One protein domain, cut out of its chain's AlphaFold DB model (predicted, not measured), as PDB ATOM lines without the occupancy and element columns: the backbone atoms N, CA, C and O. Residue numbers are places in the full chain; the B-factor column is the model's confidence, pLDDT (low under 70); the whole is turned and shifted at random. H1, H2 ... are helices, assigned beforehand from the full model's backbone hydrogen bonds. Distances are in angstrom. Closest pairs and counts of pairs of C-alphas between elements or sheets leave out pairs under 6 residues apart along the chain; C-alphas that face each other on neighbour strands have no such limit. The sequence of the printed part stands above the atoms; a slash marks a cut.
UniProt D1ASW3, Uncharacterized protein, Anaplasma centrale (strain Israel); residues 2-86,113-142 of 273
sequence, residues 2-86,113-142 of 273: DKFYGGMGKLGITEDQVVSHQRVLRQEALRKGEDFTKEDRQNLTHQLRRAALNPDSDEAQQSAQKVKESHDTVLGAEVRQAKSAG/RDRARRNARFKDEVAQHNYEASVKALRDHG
ATOM      1  N   ASP A   2       5.303 -44.992 -46.685       62.00
ATOM      2  CA  ASP A   2       5.289 -46.072 -45.674       62.00
ATOM      3  C   ASP A   2       6.351 -47.169 -45.876       62.00
ATOM      4  O   ASP A   2       6.903 -47.679 -44.907       62.00
ATOM      5  N   LYS A   3       6.725 -47.477 -47.128       73.00
ATOM      6  CA  LYS A   3       7.784 -48.462 -47.429       73.00
ATOM      7  C   LYS A   3       9.179 -48.017 -46.967       73.00
ATOM      8  O   LYS A   3       9.971 -48.851 -46.556       73.00
ATOM      9  N   PHE A   4       9.465 -46.714 -47.013       77.62
ATOM     10  CA  PHE A   4      10.760 -46.163 -46.604       77.62
ATOM     11  C   PHE A   4      10.913 -46.192 -45.077       77.62
ATOM     12  O   PHE A   4      11.894 -46.726 -44.572       77.62
ATOM     13  N   TYR A   5       9.908 -45.708 -44.342       78.19
ATOM     14  CA  TYR A   5       9.927 -45.753 -42.875       78.19
ATOM     15  C   TYR A   5       9.845 -47.190 -42.336       78.19
ATOM     16  O   TYR A   5      10.533 -47.516 -41.374       78.19
ATOM     17  N   GLY A   6       9.087 -48.077 -42.994       81.19
ATOM     18  CA  GLY A   6       9.077 -49.506 -42.665       81.19
ATOM     19  C   GLY A   6      10.433 -50.182 -42.896       81.19
ATOM     20  O   GLY A   6      10.863 -50.999 -42.087       81.19
ATOM     21  N   GLY A   7      11.138 -49.803 -43.963       81.62
ATOM     22  CA  GLY A   7      12.491 -50.266 -44.260       81.62
ATOM     23  C   GLY A   7      13.552 -49.775 -43.277       81.62
ATOM     24  O   GLY A   7      14.357 -50.566 -42.793       81.62
ATOM     25  N   MET A   8      13.512 -48.492 -42.906       83.69
ATOM     26  CA  MET A   8      14.363 -47.951 -41.838       83.69
ATOM     27  C   MET A   8      14.106 -48.636 -40.492       83.69
ATOM     28  O   MET A   8      15.056 -48.950 -39.777       83.69
ATOM     29  N   GLY A   9      12.838 -48.929 -40.178       83.00
ATOM     30  CA  GLY A   9      12.461 -49.688 -38.987       83.00
ATOM     31  C   GLY A   9      13.070 -51.092 -38.965       83.00
ATOM     32  O   GLY A   9      13.604 -51.502 -37.940       83.00
ATOM     33  N   LYS A  10      13.078 -51.796 -40.106       85.19
ATOM     34  CA  LYS A  10      13.734 -53.111 -40.245       85.19
ATOM     35  C   LYS A  10      15.255 -53.052 -40.072       85.19
ATOM     36  O   LYS A  10      15.833 -53.958 -39.489       85.19
ATOM     37  N   LEU A  11      15.891 -51.972 -40.526       83.25
ATOM     38  CA  LEU A  11      17.321 -51.718 -40.298       83.25
ATOM     39  C   LEU A  11      17.624 -51.255 -38.857       83.25
ATOM     40  O   LEU A  11      18.788 -51.131 -38.459       83.25
ATOM     41  N   GLY A  12      16.590 -50.988 -38.053       84.12
ATOM     42  CA  GLY A  12      16.713 -50.457 -36.699       84.12
ATOM     43  C   GLY A  12      17.366 -49.076 -36.660       84.12
ATOM     44  O   GLY A  12      18.086 -48.788 -35.707       84.12
ATOM     45  N   ILE A  13      17.182 -48.268 -37.710       83.81
ATOM     46  CA  ILE A  13      17.705 -46.901 -37.792       83.81
ATOM     47  C   ILE A  13      16.588 -45.922 -37.438       83.81
ATOM     48  O   ILE A  13      15.515 -45.954 -38.045       83.81
ATOM     49  N   THR A  14      16.849 -45.013 -36.501       84.50
ATOM     50  CA  THR A  14      15.929 -43.918 -36.164       84.50
ATOM     51  C   THR A  14      16.274 -42.629 -36.916       84.50
ATOM     52  O   THR A  14      17.391 -42.437 -37.396       84.50
ATOM     53  N   GLU A  15      15.310 -41.712 -37.018       81.06
ATOM     54  CA  GLU A  15      15.536 -40.394 -37.629       81.06
ATOM     55  C   GLU A  15      16.633 -39.605 -36.888       81.06
ATOM     56  O   GLU A  15      17.486 -38.983 -37.520       81.06
ATOM     57  N   ASP A  16      16.691 -39.722 -35.559       79.69
ATOM     58  CA  ASP A  16      17.720 -39.078 -34.733       79.69
ATOM     59  C   ASP A  16      19.130 -39.615 -35.028       79.69
ATOM     60  O   ASP A  16      20.091 -38.843 -35.099       79.69
ATOM     61  N   GLN A  17      19.265 -40.921 -35.288       80.88
ATOM     62  CA  GLN A  17      20.537 -41.527 -35.694       80.88
ATOM     63  C   GLN A  17      21.015 -41.004 -37.052       80.88
ATOM     64  O   GLN A  17      22.199 -40.709 -37.214       80.88
ATOM     65  N   VAL A  18      20.100 -40.806 -38.006       83.88
ATOM     66  CA  VAL A  18      20.420 -40.210 -39.314       83.88
ATOM     67  C   VAL A  18      20.896 -38.766 -39.163       83.88
ATOM     68  O   VAL A  18      21.900 -38.379 -39.762       83.88
ATOM     69  N   VAL A  19      20.214 -37.969 -38.336       84.69
ATOM     70  CA  VAL A  19      20.604 -36.576 -38.070       84.69
ATOM     71  C   VAL A  19      21.963 -36.506 -37.371       84.69
ATOM     72  O   VAL A  19      22.777 -35.639 -37.694       84.69
ATOM     73  N   SER A  20      22.239 -37.418 -36.437       82.00
ATOM     74  CA  SER A  20      23.538 -37.498 -35.765       82.00
ATOM     75  C   SER A  20      24.660 -37.874 -36.735       82.00
ATOM     76  O   SER A  20      25.663 -37.167 -36.822       82.00
ATOM     77  N   HIS A  21      24.453 -38.893 -37.572       84.38
ATOM     78  CA  HIS A  21      25.413 -39.270 -38.610       84.38
ATOM     79  C   HIS A  21      25.673 -38.127 -39.607       84.38
ATOM     80  O   HIS A  21      26.816 -37.867 -39.977       84.38
ATOM     81  N   GLN A  22      24.645 -37.353 -39.966       85.25
ATOM     82  CA  GLN A  22      24.812 -36.157 -40.794       85.25
ATOM     83  C   GLN A  22      25.712 -35.098 -40.130       85.25
ATOM     84  O   GLN A  22      26.474 -34.415 -40.819       85.25
ATOM     85  N   ARG A  23      25.650 -34.942 -38.801       83.94
ATOM     86  CA  ARG A  23      26.560 -34.046 -38.065       83.94
ATOM     87  C   ARG A  23      27.995 -34.554 -38.103       83.94
ATOM     88  O   ARG A  23      28.892 -33.735 -38.286       83.94
ATOM     89  N   VAL A  24      28.201 -35.866 -37.975       84.31
ATOM     90  CA  VAL A  24      29.533 -36.486 -38.081       84.31
ATOM     91  C   VAL A  24      30.132 -36.231 -39.454       84.31
ATOM     92  O   VAL A  24      31.213 -35.660 -39.533       84.31
ATOM     93  N   LEU A  25      29.400 -36.523 -40.531       84.00
ATOM     94  CA  LEU A  25      29.874 -36.279 -41.898       84.00
ATOM     95  C   LEU A  25      30.215 -34.805 -42.141       84.00
ATOM     96  O   LEU A  25      31.215 -34.486 -42.780       84.00
ATOM     97  N   ARG A  26      29.429 -33.887 -41.568       83.75
ATOM     98  CA  ARG A  26      29.732 -32.455 -41.627       83.75
ATOM     99  C   ARG A  26      31.013 -32.095 -40.873       83.75
ATOM    100  O   ARG A  26      31.779 -31.270 -41.355       83.75
ATOM    101  N   GLN A  27      31.245 -32.678 -39.700       80.75
ATOM    102  CA  GLN A  27      32.481 -32.469 -38.939       80.75
ATOM    103  C   GLN A  27      33.696 -33.095 -39.632       80.75
ATOM    104  O   GLN A  27      34.779 -32.521 -39.585       80.75
ATOM    105  N   GLU A  28      33.529 -34.244 -40.281       81.00
ATOM    106  CA  GLU A  28      34.582 -34.889 -41.065       81.00
ATOM    107  C   GLU A  28      34.966 -34.068 -42.292       81.00
ATOM    108  O   GLU A  28      36.158 -33.888 -42.530       81.00
ATOM    109  N   ALA A  29      33.986 -33.520 -43.020       81.31
ATOM    110  CA  ALA A  29      34.238 -32.588 -44.118       81.31
ATOM    111  C   ALA A  29      35.035 -31.370 -43.618       81.31
ATOM    112  O   ALA A  29      36.121 -31.090 -44.121       81.31
ATOM    113  N   LEU A  30      34.589 -30.749 -42.518       80.31
ATOM    114  CA  LEU A  30      35.293 -29.615 -41.906       80.31
ATOM    115  C   LEU A  30      36.727 -29.961 -41.474       80.31
ATOM    116  O   LEU A  30      37.632 -29.150 -41.647       80.31
ATOM    117  N   ARG A  31      36.963 -31.163 -40.932       77.19
ATOM    118  CA  ARG A  31      38.312 -31.636 -40.568       77.19
ATOM    119  C   ARG A  31      39.215 -31.844 -41.780       77.19
ATOM    120  O   ARG A  31      40.425 -31.687 -41.652       77.19
ATOM    121  N   LYS A  32      38.640 -32.207 -42.925       81.00
ATOM    122  CA  LYS A  32      39.350 -32.362 -44.200       81.00
ATOM    123  C   LYS A  32      39.548 -31.031 -44.935       81.00
ATOM    124  O   LYS A  32      40.243 -31.010 -45.943       81.00
ATOM    125  N   GLY A  33      38.988 -29.933 -44.419       75.25
ATOM    126  CA  GLY A  33      39.012 -28.624 -45.073       75.25
ATOM    127  C   GLY A  33      38.007 -28.497 -46.220       75.25
ATOM    128  O   GLY A  33      38.132 -27.588 -47.033       75.25
ATOM    129  N   GLU A  34      37.027 -29.399 -46.288       80.62
ATOM    130  CA  GLU A  34      35.976 -29.425 -47.303       80.62
ATOM    131  C   GLU A  34      34.638 -28.956 -46.714       80.62
ATOM    132  O   GLU A  34      34.331 -29.163 -45.534       80.62
ATOM    133  N   ASP A  35      33.800 -28.350 -47.553       78.81
ATOM    134  CA  ASP A  35      32.448 -27.974 -47.165       78.81
ATOM    135  C   ASP A  35      31.480 -29.134 -47.375       78.81
ATOM    136  O   ASP A  35      31.417 -29.733 -48.442       78.81
ATOM    137  N   PHE A  36      30.652 -29.410 -46.366       81.31
ATOM    138  CA  PHE A  36      29.565 -30.379 -46.500       81.31
ATOM    139  C   PHE A  36      28.453 -29.807 -47.385       81.31
ATOM    140  O   PHE A  36      27.568 -29.053 -46.931       81.31
ATOM    141  N   THR A  37      28.517 -30.164 -48.662       82.00
ATOM    142  CA  THR A  37      27.709 -29.572 -49.721       82.00
ATOM    143  C   THR A  37      26.268 -30.084 -49.697       82.00
ATOM    144  O   THR A  37      25.856 -30.954 -48.917       82.00
ATOM    145  N   LYS A  38      25.433 -29.503 -50.564       80.62
ATOM    146  CA  LYS A  38      24.075 -30.005 -50.806       80.62
ATOM    147  C   LYS A  38      24.100 -31.377 -51.494       80.62
ATOM    148  O   LYS A  38      23.187 -32.165 -51.257       80.62
ATOM    149  N   GLU A  39      25.128 -31.661 -52.290       80.44
ATOM    150  CA  GLU A  39      25.297 -32.937 -52.991       80.44
ATOM    151  C   GLU A  39      25.574 -34.066 -51.998       80.44
ATOM    152  O   GLU A  39      24.924 -35.104 -52.066       80.44
ATOM    153  N   ASP A  40      26.392 -33.823 -50.972       78.75
ATOM    154  CA  ASP A  40      26.664 -34.808 -49.915       78.75
ATOM    155  C   ASP A  40      25.407 -35.174 -49.121       78.75
ATOM    156  O   ASP A  40      25.155 -36.339 -48.801       78.75
ATOM    157  N   ARG A  41      24.543 -34.184 -48.857       81.25
ATOM    158  CA  ARG A  41      23.234 -34.417 -48.222       81.25
ATOM    159  C   ARG A  41      22.318 -35.249 -49.103       81.25
ATOM    160  O   ARG A  41      21.599 -36.113 -48.597       81.25
ATOM    161  N   GLN A  42      22.307 -34.970 -50.403       82.75
ATOM    162  CA  GLN A  42      21.507 -35.723 -51.362       82.75
ATOM    163  C   GLN A  42      22.032 -37.153 -51.488       82.75
ATOM    164  O   GLN A  42      21.236 -38.084 -51.397       82.75
ATOM    165  N   ASN A  43      23.347 -37.341 -51.574       85.69
ATOM    166  CA  ASN A  43      23.994 -38.647 -51.621       85.69
ATOM    167  C   ASN A  43      23.680 -39.483 -50.379       85.69
ATOM    168  O   ASN A  43      23.232 -40.621 -50.517       85.69
ATOM    169  N   LEU A  44      23.793 -38.906 -49.179       84.12
ATOM    170  CA  LEU A  44      23.393 -39.572 -47.937       84.12
ATOM    171  C   LEU A  44      21.910 -39.975 -47.968       84.12
ATOM    172  O   LEU A  44      21.552 -41.107 -47.649       84.12
ATOM    173  N   THR A  45      21.039 -39.065 -48.404       84.88
ATOM    174  CA  THR A  45      19.597 -39.333 -48.509       84.88
ATOM    175  C   THR A  45      19.307 -40.455 -49.511       84.88
ATOM    176  O   THR A  45      18.455 -41.308 -49.259       84.88
ATOM    177  N   HIS A  46      20.020 -40.496 -50.638       85.50
ATOM    178  CA  HIS A  46      19.887 -41.539 -51.653       85.50
ATOM    179  C   HIS A  46      20.393 -42.897 -51.163       85.50
ATOM    180  O   HIS A  46      19.712 -43.900 -51.383       85.50
ATOM    181  N   GLN A  47      21.527 -42.936 -50.459       85.56
ATOM    182  CA  GLN A  47      22.064 -44.155 -49.851       85.56
ATOM    183  C   GLN A  47      21.098 -44.722 -48.808       85.56
ATOM    184  O   GLN A  47      20.734 -45.895 -48.885       85.56
ATOM    185  N   LEU A  48      20.582 -43.878 -47.910       85.12
ATOM    186  CA  LEU A  48      19.588 -44.283 -46.912       85.12
ATOM    187  C   LEU A  48      18.284 -44.748 -47.556       85.12
ATOM    188  O   LEU A  48      17.686 -45.725 -47.115       85.12
ATOM    189  N   ARG A  49      17.849 -44.090 -48.635       85.50
ATOM    190  CA  ARG A  49      16.663 -44.508 -49.388       85.50
ATOM    191  C   ARG A  49      16.859 -45.855 -50.064       85.50
ATOM    192  O   ARG A  49      15.949 -46.674 -50.011       85.50
ATOM    193  N   ARG A  50      18.018 -46.105 -50.671       85.38
ATOM    194  CA  ARG A  50      18.339 -47.398 -51.287       85.38
ATOM    195  C   ARG A  50      18.432 -48.505 -50.235       85.38
ATOM    196  O   ARG A  50      17.838 -49.559 -50.436       85.38
ATOM    197  N   ALA A  51      19.081 -48.232 -49.103       85.00
ATOM    198  CA  ALA A  51      19.172 -49.158 -47.979       85.00
ATOM    199  C   ALA A  51      17.787 -49.484 -47.397       85.00
ATOM    200  O   ALA A  51      17.435 -50.647 -47.239       85.00
ATOM    201  N   ALA A  52      16.951 -48.472 -47.161       83.81
ATOM    202  CA  ALA A  52      15.599 -48.665 -46.643       83.81
ATOM    203  C   ALA A  52      14.679 -49.414 -47.624       83.81
ATOM    204  O   ALA A  52      13.758 -50.103 -47.203       83.81
ATOM    205  N   LEU A  53      14.896 -49.296 -48.934       85.50
ATOM    206  CA  LEU A  53      14.106 -50.048 -49.913       85.50
ATOM    207  C   LEU A  53      14.478 -51.537 -49.952       85.50
ATOM    208  O   LEU A  53      13.598 -52.342 -50.243       85.50
ATOM    209  N   ASN A  54      15.722 -51.889 -49.610       86.25
ATOM    210  CA  ASN A  54      16.237 -53.262 -49.596       86.25
ATOM    211  C   ASN A  54      16.977 -53.563 -48.274       86.25
ATOM    212  O   ASN A  54      18.204 -53.668 -48.276       86.25
ATOM    213  N   PRO A  55      16.258 -53.696 -47.145       82.75
ATOM    214  CA  PRO A  55      16.864 -53.782 -45.814       82.75
ATOM    215  C   PRO A  55      17.663 -55.073 -45.566       82.75
ATOM    216  O   PRO A  55      18.509 -55.105 -44.678       82.75
ATOM    217  N   ASP A  56      17.417 -56.119 -46.352       84.12
ATOM    218  CA  ASP A  56      18.070 -57.427 -46.206       84.12
ATOM    219  C   ASP A  56      19.393 -57.522 -46.992       84.12
ATOM    220  O   ASP A  56      20.069 -58.543 -46.950       84.12
ATOM    221  N   SER A  57      19.769 -56.469 -47.727       88.62
ATOM    222  CA  SER A  57      21.041 -56.410 -48.456       88.62
ATOM    223  C   SER A  57      22.210 -56.120 -47.514       88.62
ATOM    224  O   SER A  57      22.113 -55.239 -46.655       88.62
ATOM    225  N   ASP A  58      23.352 -56.767 -47.747       85.06
ATOM    226  CA  ASP A  58      24.600 -56.509 -47.018       85.06
ATOM    227  C   ASP A  58      25.010 -55.028 -47.090       85.06
ATOM    228  O   ASP A  58      25.437 -54.441 -46.096       85.06
ATOM    229  N   GLU A  59      24.795 -54.374 -48.239       83.19
ATOM    230  CA  GLU A  59      25.050 -52.935 -48.420       83.19
ATOM    231  C   GLU A  59      24.172 -52.079 -47.489       83.19
ATOM    232  O   GLU A  59      24.610 -51.050 -46.957       83.19
ATOM    233  N   ALA A  60      22.920 -52.497 -47.283       83.06
ATOM    234  CA  ALA A  60      21.960 -51.797 -46.439       83.06
ATOM    235  C   ALA A  60      22.289 -51.975 -44.952       83.06
ATOM    236  O   ALA A  60      22.240 -51.001 -44.199       83.06
ATOM    237  N   GLN A  61      22.697 -53.182 -44.553       84.44
ATOM    238  CA  GLN A  61      23.145 -53.491 -43.194       84.44
ATOM    239  C   GLN A  61      24.433 -52.738 -42.839       84.44
ATOM    240  O   GLN A  61      24.503 -52.102 -41.789       84.44
ATOM    241  N   GLN A  62      25.416 -52.698 -43.744       85.56
ATOM    242  CA  GLN A  62      26.650 -51.927 -43.543       85.56
ATOM    243  C   GLN A  62      26.380 -50.422 -43.429       85.56
ATOM    244  O   GLN A  62      26.963 -49.738 -42.588       85.56
ATOM    245  N   SER A  63      25.473 -49.895 -44.255       82.50
ATOM    246  CA  SER A  63      25.064 -48.490 -44.178       82.50
ATOM    247  C   SER A  63      24.355 -48.186 -42.854       82.50
ATOM    248  O   SER A  63      24.639 -47.176 -42.216       82.50
ATOM    249  N   ALA A  64      23.478 -49.086 -42.401       85.00
ATOM    250  CA  ALA A  64      22.804 -48.975 -41.112       85.00
ATOM    251  C   ALA A  64      23.783 -49.000 -39.936       85.00
ATOM    252  O   ALA A  64      23.658 -48.211 -39.000       85.00
ATOM    253  N   GLN A  65      24.774 -49.883 -40.004       86.19
ATOM    254  CA  GLN A  65      25.799 -50.019 -38.984       86.19
ATOM    255  C   GLN A  65      26.660 -48.753 -38.878       86.19
ATOM    256  O   GLN A  65      26.803 -48.222 -37.781       86.19
ATOM    257  N   LYS A  66      27.114 -48.183 -40.004       85.81
ATOM    258  CA  LYS A  66      27.856 -46.906 -40.015       85.81
ATOM    259  C   LYS A  66      27.079 -45.760 -39.369       85.81
ATOM    260  O   LYS A  66      27.654 -44.951 -38.640       85.81
ATOM    261  N   VAL A  67      25.771 -45.689 -39.622       85.25
ATOM    262  CA  VAL A  67      24.890 -44.673 -39.026       85.25
ATOM    263  C   VAL A  67      24.791 -44.854 -37.509       85.25
ATOM    264  O   VAL A  67      24.893 -43.872 -36.774       85.25
ATOM    265  N   LYS A  68      24.648 -46.097 -37.029       85.31
ATOM    266  CA  LYS A  68      24.609 -46.415 -35.592       85.31
ATOM    267  C   LYS A  68      25.937 -46.103 -34.902       85.31
ATOM    268  O   LYS A  68      25.946 -45.367 -33.923       85.31
ATOM    269  N   GLU A  69      27.055 -46.547 -35.468       83.44
ATOM    270  CA  GLU A  69      28.401 -46.284 -34.934       83.44
ATOM    271  C   GLU A  69      28.713 -44.778 -34.882       83.44
ATOM    272  O   GLU A  69      29.270 -44.266 -33.907       83.44
ATOM    273  N   SER A  70      28.288 -44.026 -35.898       83.69
ATOM    274  CA  SER A  70      28.427 -42.564 -35.910       83.69
ATOM    275  C   SER A  70      27.572 -41.886 -34.841       83.69
ATOM    276  O   SER A  70      27.977 -40.894 -34.246       83.69
ATOM    277  N   HIS A  71      26.382 -42.411 -34.569       76.56
ATOM    278  CA  HIS A  71      25.540 -41.891 -33.502       76.56
ATOM    279  C   HIS A  71      26.121 -42.206 -32.114       76.56
ATOM    280  O   HIS A  71      26.150 -41.327 -31.252       76.56
ATOM    281  N   ASP A  72      26.651 -43.411 -31.913       78.81
ATOM    282  CA  ASP A  72      27.257 -43.829 -30.645       78.81
ATOM    283  C   ASP A  72      28.544 -43.052 -30.334       78.81
ATOM    284  O   ASP A  72      28.803 -42.696 -29.182       78.81
ATOM    285  N   THR A  73      29.330 -42.710 -31.356       77.50
ATOM    286  CA  THR A  73      30.511 -41.845 -31.198       77.50
ATOM    287  C   THR A  73      30.140 -40.413 -30.813       77.50
ATOM    288  O   THR A  73      30.796 -39.839 -29.941       77.50
ATOM    289  N   VAL A  74      29.070 -39.850 -31.386       73.19
ATOM    290  CA  VAL A  74      28.548 -38.528 -30.989       73.19
ATOM    291  C   VAL A  74      28.037 -38.553 -29.556       73.19
ATOM    292  O   VAL A  74      28.443 -37.709 -28.763       73.19
ATOM    293  N   LEU A  75      27.230 -39.550 -29.187       68.69
ATOM    294  CA  LEU A  75      26.748 -39.693 -27.813       68.69
ATOM    295  C   LEU A  75      27.902 -39.867 -26.820       68.69
ATOM    296  O   LEU A  75      27.916 -39.241 -25.763       68.69
ATOM    297  N   GLY A  76      28.910 -40.671 -27.161       67.31
ATOM    298  CA  GLY A  76      30.102 -40.845 -26.336       67.31
ATOM    299  C   GLY A  76      30.905 -39.551 -26.169       67.31
ATOM    300  O   GLY A  76      31.402 -39.274 -25.075       67.31
ATOM    301  N   ALA A  77      31.015 -38.740 -27.225       63.34
ATOM    302  CA  ALA A  77      31.674 -37.438 -27.177       63.34
ATOM    303  C   ALA A  77      30.882 -36.427 -26.336       63.34
ATOM    304  O   ALA A  77      31.467 -35.781 -25.469       63.34
ATOM    305  N   GLU A  78      29.563 -36.351 -26.515       63.44
ATOM    306  CA  GLU A  78      28.670 -35.474 -25.748       63.44
ATOM    307  C   GLU A  78      28.675 -35.835 -24.251       63.44
ATOM    308  O   GLU A  78      28.790 -34.955 -23.397       63.44
ATOM    309  N   VAL A  79      28.671 -37.129 -23.911       60.88
ATOM    310  CA  VAL A  79      28.764 -37.607 -22.520       60.88
ATOM    311  C   VAL A  79      30.134 -37.306 -21.898       60.88
ATOM    312  O   VAL A  79      30.212 -36.953 -20.719       60.88
ATOM    313  N   ARG A  80      31.233 -37.418 -22.657       59.88
ATOM    314  CA  ARG A  80      32.580 -37.056 -22.172       59.88
ATOM    315  C   ARG A  80      32.720 -35.549 -21.963       59.88
ATOM    316  O   ARG A  80      33.295 -35.133 -20.961       59.88
ATOM    317  N   GLN A  81      32.144 -34.743 -22.852       58.81
ATOM    318  CA  GLN A  81      32.124 -33.286 -22.733       58.81
ATOM    319  C   GLN A  81      31.297 -32.844 -21.514       58.81
ATOM    320  O   GLN A  81      31.757 -32.014 -20.730       58.81
ATOM    321  N   ALA A  82      30.150 -33.490 -21.276       53.78
ATOM    322  CA  ALA A  82      29.315 -33.274 -20.093       53.78
ATOM    323  C   ALA A  82      30.004 -33.671 -18.773       53.78
ATOM    324  O   ALA A  82      29.785 -33.020 -17.761       53.78
ATOM    325  N   LYS A  83      30.868 -34.698 -18.774       54.78
ATOM    326  CA  LYS A  83      31.661 -35.099 -17.592       54.78
ATOM    327  C   LYS A  83      32.882 -34.210 -17.330       54.78
ATOM    328  O   LYS A  83      33.358 -34.171 -16.202       54.78
ATOM    329  N   SER A  84      33.398 -33.523 -18.352       54.16
ATOM    330  CA  SER A  84      34.526 -32.585 -18.217       54.16
ATOM    331  C   SER A  84      34.121 -31.199 -17.694       54.16
ATOM    332  O   SER A  84      34.972 -30.451 -17.219       54.16
ATOM    333  N   ALA A  85      32.826 -30.869 -17.735       47.84
ATOM    334  CA  ALA A  85      32.256 -29.732 -17.022       47.84
ATOM    335  C   ALA A  85      31.924 -30.182 -15.588       47.84
ATOM    336  O   ALA A  85      31.084 -31.053 -15.391       47.84
ATOM    337  N   GLY A  86      32.631 -29.650 -14.587       47.81
ATOM    338  CA  GLY A  86      32.535 -30.096 -13.192       47.81
ATOM    339  C   GLY A  86      31.119 -30.053 -12.572       47.81
ATOM    340  O   GLY A  86      30.206 -29.416 -13.108       47.81
ATOM    341  N   ARG A 113      -0.758 -29.484 -33.824       82.81
ATOM    342  CA  ARG A 113      -2.143 -29.004 -33.686       82.81
ATOM    343  C   ARG A 113      -2.506 -27.990 -34.769       82.81
ATOM    344  O   ARG A 113      -3.572 -28.110 -35.362       82.81
ATOM    345  N   ASP A 114      -1.618 -27.061 -35.100       83.56
ATOM    346  CA  ASP A 114      -1.851 -26.072 -36.156       83.56
ATOM    347  C   ASP A 114      -1.900 -26.706 -37.545       83.56
ATOM    348  O   ASP A 114      -2.715 -26.321 -38.383       83.56
ATOM    349  N   ARG A 115      -1.063 -27.720 -37.806       77.31
ATOM    350  CA  ARG A 115      -1.169 -28.527 -39.030       77.31
ATOM    351  C   ARG A 115      -2.485 -29.295 -39.078       77.31
ATOM    352  O   ARG A 115      -3.144 -29.267 -40.109       77.31
ATOM    353  N   ALA A 116      -2.898 -29.917 -37.975       74.19
ATOM    354  CA  ALA A 116      -4.179 -30.612 -37.901       74.19
ATOM    355  C   ALA A 116      -5.360 -29.656 -38.137       74.19
ATOM    356  O   ALA A 116      -6.248 -29.977 -38.919       74.19
ATOM    357  N   ARG A 117      -5.332 -28.455 -37.544       85.00
ATOM    358  CA  ARG A 117      -6.351 -27.411 -37.740       85.00
ATOM    359  C   ARG A 117      -6.407 -26.914 -39.180       85.00
ATOM    360  O   ARG A 117      -7.493 -26.828 -39.737       85.00
ATOM    361  N   ARG A 118      -5.260 -26.609 -39.793       83.44
ATOM    362  CA  ARG A 118      -5.209 -26.191 -41.206       83.44
ATOM    363  C   ARG A 118      -5.691 -27.295 -42.137       83.44
ATOM    364  O   ARG A 118      -6.489 -27.019 -43.020       83.44
ATOM    365  N   ASN A 119      -5.275 -28.535 -41.895       75.50
ATOM    366  CA  ASN A 119      -5.737 -29.673 -42.682       75.50
ATOM    367  C   ASN A 119      -7.243 -29.901 -42.518       75.50
ATOM    368  O   ASN A 119      -7.896 -30.220 -43.499       75.50
ATOM    369  N   ALA A 120      -7.800 -29.735 -41.314       77.69
ATOM    370  CA  ALA A 120      -9.242 -29.827 -41.096       77.69
ATOM    371  C   ALA A 120      -9.995 -28.740 -41.880       77.69
ATOM    372  O   ALA A 120     -10.868 -29.072 -42.669       77.69
ATOM    373  N   ARG A 121      -9.572 -27.472 -41.766       83.88
ATOM    374  CA  ARG A 121     -10.169 -26.362 -42.531       83.88
ATOM    375  C   ARG A 121     -10.110 -26.591 -44.037       83.88
ATOM    376  O   ARG A 121     -11.110 -26.428 -44.718       83.88
ATOM    377  N   PHE A 122      -8.961 -27.031 -44.541       81.50
ATOM    378  CA  PHE A 122      -8.799 -27.322 -45.962       81.50
ATOM    379  C   PHE A 122      -9.730 -28.448 -46.433       81.50
ATOM    380  O   PHE A 122     -10.278 -28.384 -47.528       81.50
ATOM    381  N   LYS A 123      -9.946 -29.481 -45.607       77.75
ATOM    382  CA  LYS A 123     -10.914 -30.540 -45.924       77.75
ATOM    383  C   LYS A 123     -12.337 -30.000 -46.000       77.75
ATOM    384  O   LYS A 123     -13.054 -30.372 -46.925       77.75
ATOM    385  N   ASP A 124     -12.714 -29.128 -45.072       83.00
ATOM    386  CA  ASP A 124     -14.038 -28.505 -45.060       83.00
ATOM    387  C   ASP A 124     -14.242 -27.618 -46.300       83.00
ATOM    388  O   ASP A 124     -15.270 -27.724 -46.965       83.00
ATOM    389  N   GLU A 125     -13.235 -26.822 -46.676       86.12
ATOM    390  CA  GLU A 125     -13.251 -25.984 -47.887       86.12
ATOM    391  C   GLU A 125     -13.393 -26.820 -49.168       86.12
ATOM    392  O   GLU A 125     -14.215 -26.512 -50.032       86.12
ATOM    393  N   VAL A 126     -12.635 -27.916 -49.287       83.69
ATOM    394  CA  VAL A 126     -12.724 -28.825 -50.442       83.69
ATOM    395  C   VAL A 126     -14.092 -29.506 -50.506       83.69
ATOM    396  O   VAL A 126     -14.682 -29.593 -51.584       83.69
ATOM    397  N   ALA A 127     -14.617 -29.974 -49.370       80.12
ATOM    398  CA  ALA A 127     -15.936 -30.597 -49.310       80.12
ATOM    399  C   ALA A 127     -17.041 -29.606 -49.707       80.12
ATOM    400  O   ALA A 127     -17.936 -29.956 -50.479       80.12
ATOM    401  N   GLN A 128     -16.948 -28.355 -49.243       86.88
ATOM    402  CA  GLN A 128     -17.880 -27.297 -49.618       86.88
ATOM    403  C   GLN A 128     -17.812 -26.988 -51.120       86.88
ATOM    404  O   GLN A 128     -18.847 -26.971 -51.786       86.88
ATOM    405  N   HIS A 129     -16.613 -26.823 -51.676       87.12
ATOM    406  CA  HIS A 129     -16.438 -26.573 -53.105       87.12
ATOM    407  C   HIS A 129     -17.001 -27.720 -53.966       87.12
ATOM    408  O   HIS A 129     -17.669 -27.482 -54.973       87.12
ATOM    409  N   ASN A 130     -16.782 -28.978 -53.570       84.50
ATOM    410  CA  ASN A 130     -17.327 -30.136 -54.287       84.50
ATOM    411  C   ASN A 130     -18.855 -30.224 -54.198       84.50
ATOM    412  O   ASN A 130     -19.508 -30.585 -55.185       84.50
ATOM    413  N   TYR A 131     -19.426 -29.883 -53.040       86.69
ATOM    414  CA  TYR A 131     -20.871 -29.784 -52.865       86.69
ATOM    415  C   TYR A 131     -21.457 -28.734 -53.818       86.69
ATOM    416  O   TYR A 131     -22.371 -29.039 -54.585       86.69
ATOM    417  N   GLU A 132     -20.886 -27.527 -53.840       89.06
ATOM    418  CA  GLU A 132     -21.330 -26.433 -54.709       89.06
ATOM    419  C   GLU A 132     -21.212 -26.799 -56.194       89.06
ATOM    420  O   GLU A 132     -22.165 -26.610 -56.956       89.06
ATOM    421  N   ALA A 133     -20.088 -27.395 -56.601       87.81
ATOM    422  CA  ALA A 133     -19.874 -27.859 -57.969       87.81
ATOM    423  C   ALA A 133     -20.891 -28.934 -58.387       87.81
ATOM    424  O   ALA A 133     -21.434 -28.874 -59.490       87.81
ATOM    425  N   SER A 134     -21.191 -29.888 -57.500       86.44
ATOM    426  CA  SER A 134     -22.161 -30.959 -57.762       86.44
ATOM    427  C   SER A 134     -23.586 -30.421 -57.900       86.44
ATOM    428  O   SER A 134     -24.309 -30.803 -58.818       86.44
ATOM    429  N   VAL A 135     -23.990 -29.502 -57.017       89.56
ATOM    430  CA  VAL A 135     -25.309 -28.856 -57.090       89.56
ATOM    431  C   VAL A 135     -25.431 -28.015 -58.359       89.56
ATOM    432  O   VAL A 135     -26.472 -28.052 -59.017       89.56
ATOM    433  N   LYS A 136     -24.376 -27.277 -58.723       91.31
ATOM    434  CA  LYS A 136     -24.346 -26.475 -59.947       91.31
ATOM    435  C   LYS A 136     -24.471 -27.350 -61.196       91.31
ATOM    436  O   LYS A 136     -25.338 -27.080 -62.016       91.31
ATOM    437  N   ALA A 137     -23.698 -28.432 -61.294       89.44
ATOM    438  CA  ALA A 137     -23.757 -29.346 -62.435       89.44
ATOM    439  C   ALA A 137     -25.162 -29.942 -62.639       89.44
ATOM    440  O   ALA A 137     -25.654 -30.002 -63.761       89.44
ATOM    441  N   LEU A 138     -25.844 -30.336 -61.557       89.06
ATOM    442  CA  LEU A 138     -27.217 -30.846 -61.647       89.06
ATOM    443  C   LEU A 138     -28.202 -29.784 -62.155       89.06
ATOM    444  O   LEU A 138     -29.044 -30.089 -62.998       89.06
ATOM    445  N   ARG A 139     -28.067 -28.533 -61.694       88.31
ATOM    446  CA  ARG A 139     -28.883 -27.415 -62.193       88.31
ATOM    447  C   ARG A 139     -28.609 -27.111 -63.662       88.31
ATOM    448  O   ARG A 139     -29.560 -26.904 -64.407       88.31
ATOM    449  N   ASP A 140     -27.344 -27.125 -64.078       91.00
ATOM    450  CA  ASP A 140     -26.938 -26.867 -65.465       91.00
ATOM    451  C   ASP A 140     -27.488 -27.942 -66.426       91.00
ATOM    452  O   ASP A 140     -27.805 -27.650 -67.577       91.00
ATOM    453  N   HIS A 141     -27.698 -29.170 -65.937       89.56
ATOM    454  CA  HIS A 141     -28.371 -30.253 -66.665       89.56
ATOM    455  C   HIS A 141     -29.910 -30.236 -66.557       89.56
ATOM    456  O   HIS A 141     -30.566 -31.175 -67.005       89.56
ATOM    457  N   GLY A 142     -30.501 -29.185 -65.977       87.31
ATOM    458  CA  GLY A 142     -31.953 -29.033 -65.853       87.31
ATOM    459  C   GLY A 142     -32.601 -29.944 -64.806       87.31
ATOM    460  O   GLY A 142     -33.822 -30.081 -64.788       87.31
TER     461      GLY A 142
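This is residues 2 to 86 and 113 to 142 of the 273 residues of an uncharacterized protein of Anaplasma centrale (strain Israel) (UniProt D1ASW3). A small body of crossed helices is built along the first part of the long H4: H2 crosses H4 near its middle, H3 meets H4 near its beginning to make a corner, and the short H1 packs across the last residues of H3. Residues 76 to 86, of which 76 to 84 belong to H4, stick out of this body, and H5, beyond a cut, stands free as a single long rod that makes much of the longest axis. The printed part has 115 residues with five named helices, H1 to H5 in order along the chain, and no named strand; the class is all helix. The whole is extended, with a radius of gyration of the C-alphas of 23.6 A and spans of 78 by 42 by 29 A.

H1, residues 2 to 10, touches H3, residues 38 to 53, about perpendicular at 80 degrees. The closest C-alphas are those of Gly 7 and Ala 52, 4.2 A apart, and H3 touches H1 with residues 49 to 53 alone. H2, residues 15 to 32, is apart from H1. H2 and H3 are close but not clearly touching, the closest C-alphas being those of Gln 22 and Arg 41 at 7.8 A; they run opposite ways at a steep tilt of 39 degrees. H4, residues 58 to 84, touches H2 about perpendicular at 78 degrees, residues 67 to 74 of H4 meeting residues 17 to 24 of H2; the closest C-alphas are those of His 21 and Ser 70, 5.2 A apart. H3 touches H4 at a steep tilt of 59 degrees, opposite ways, and the C-alphas of Ala 51 and Ala 60 come closest at 4.1 A. H5, residues 113 to 140, touches no helix. In H1, H2, H3, H4 and H5 every O i to N i+4 pair is within hydrogen-bond range.

H1 begins with C-alpha 2 at (5.289, -46.072, -45.674) and is 12.3 A long from first to last C-alpha. H2 is 26.0 A long and H3 22.4 A. H4 is 38.7 A long and begins with C-alpha 58 at (24.600, -56.509, -47.018). H5 is 40.4 A long and ends with C-alpha 140 at (-26.938, -26.867, -65.465).

The C-alphas farthest apart, those of Gly 86 and Gly 142, are 83.3 A apart. Without the stretches that stand free, the body of 74 residues spans 36 by 26 by 21 A. Residues 87 to 112 are not printed, and C-alphas 86 and 113 are 40.3 A apart across this cut. The links H1 to H2, H2 to H3 and H3 to H4 are tight. The mean pLDDT of the printed part is 80.4, and residue 2 and residues 75 to 86 are under 70.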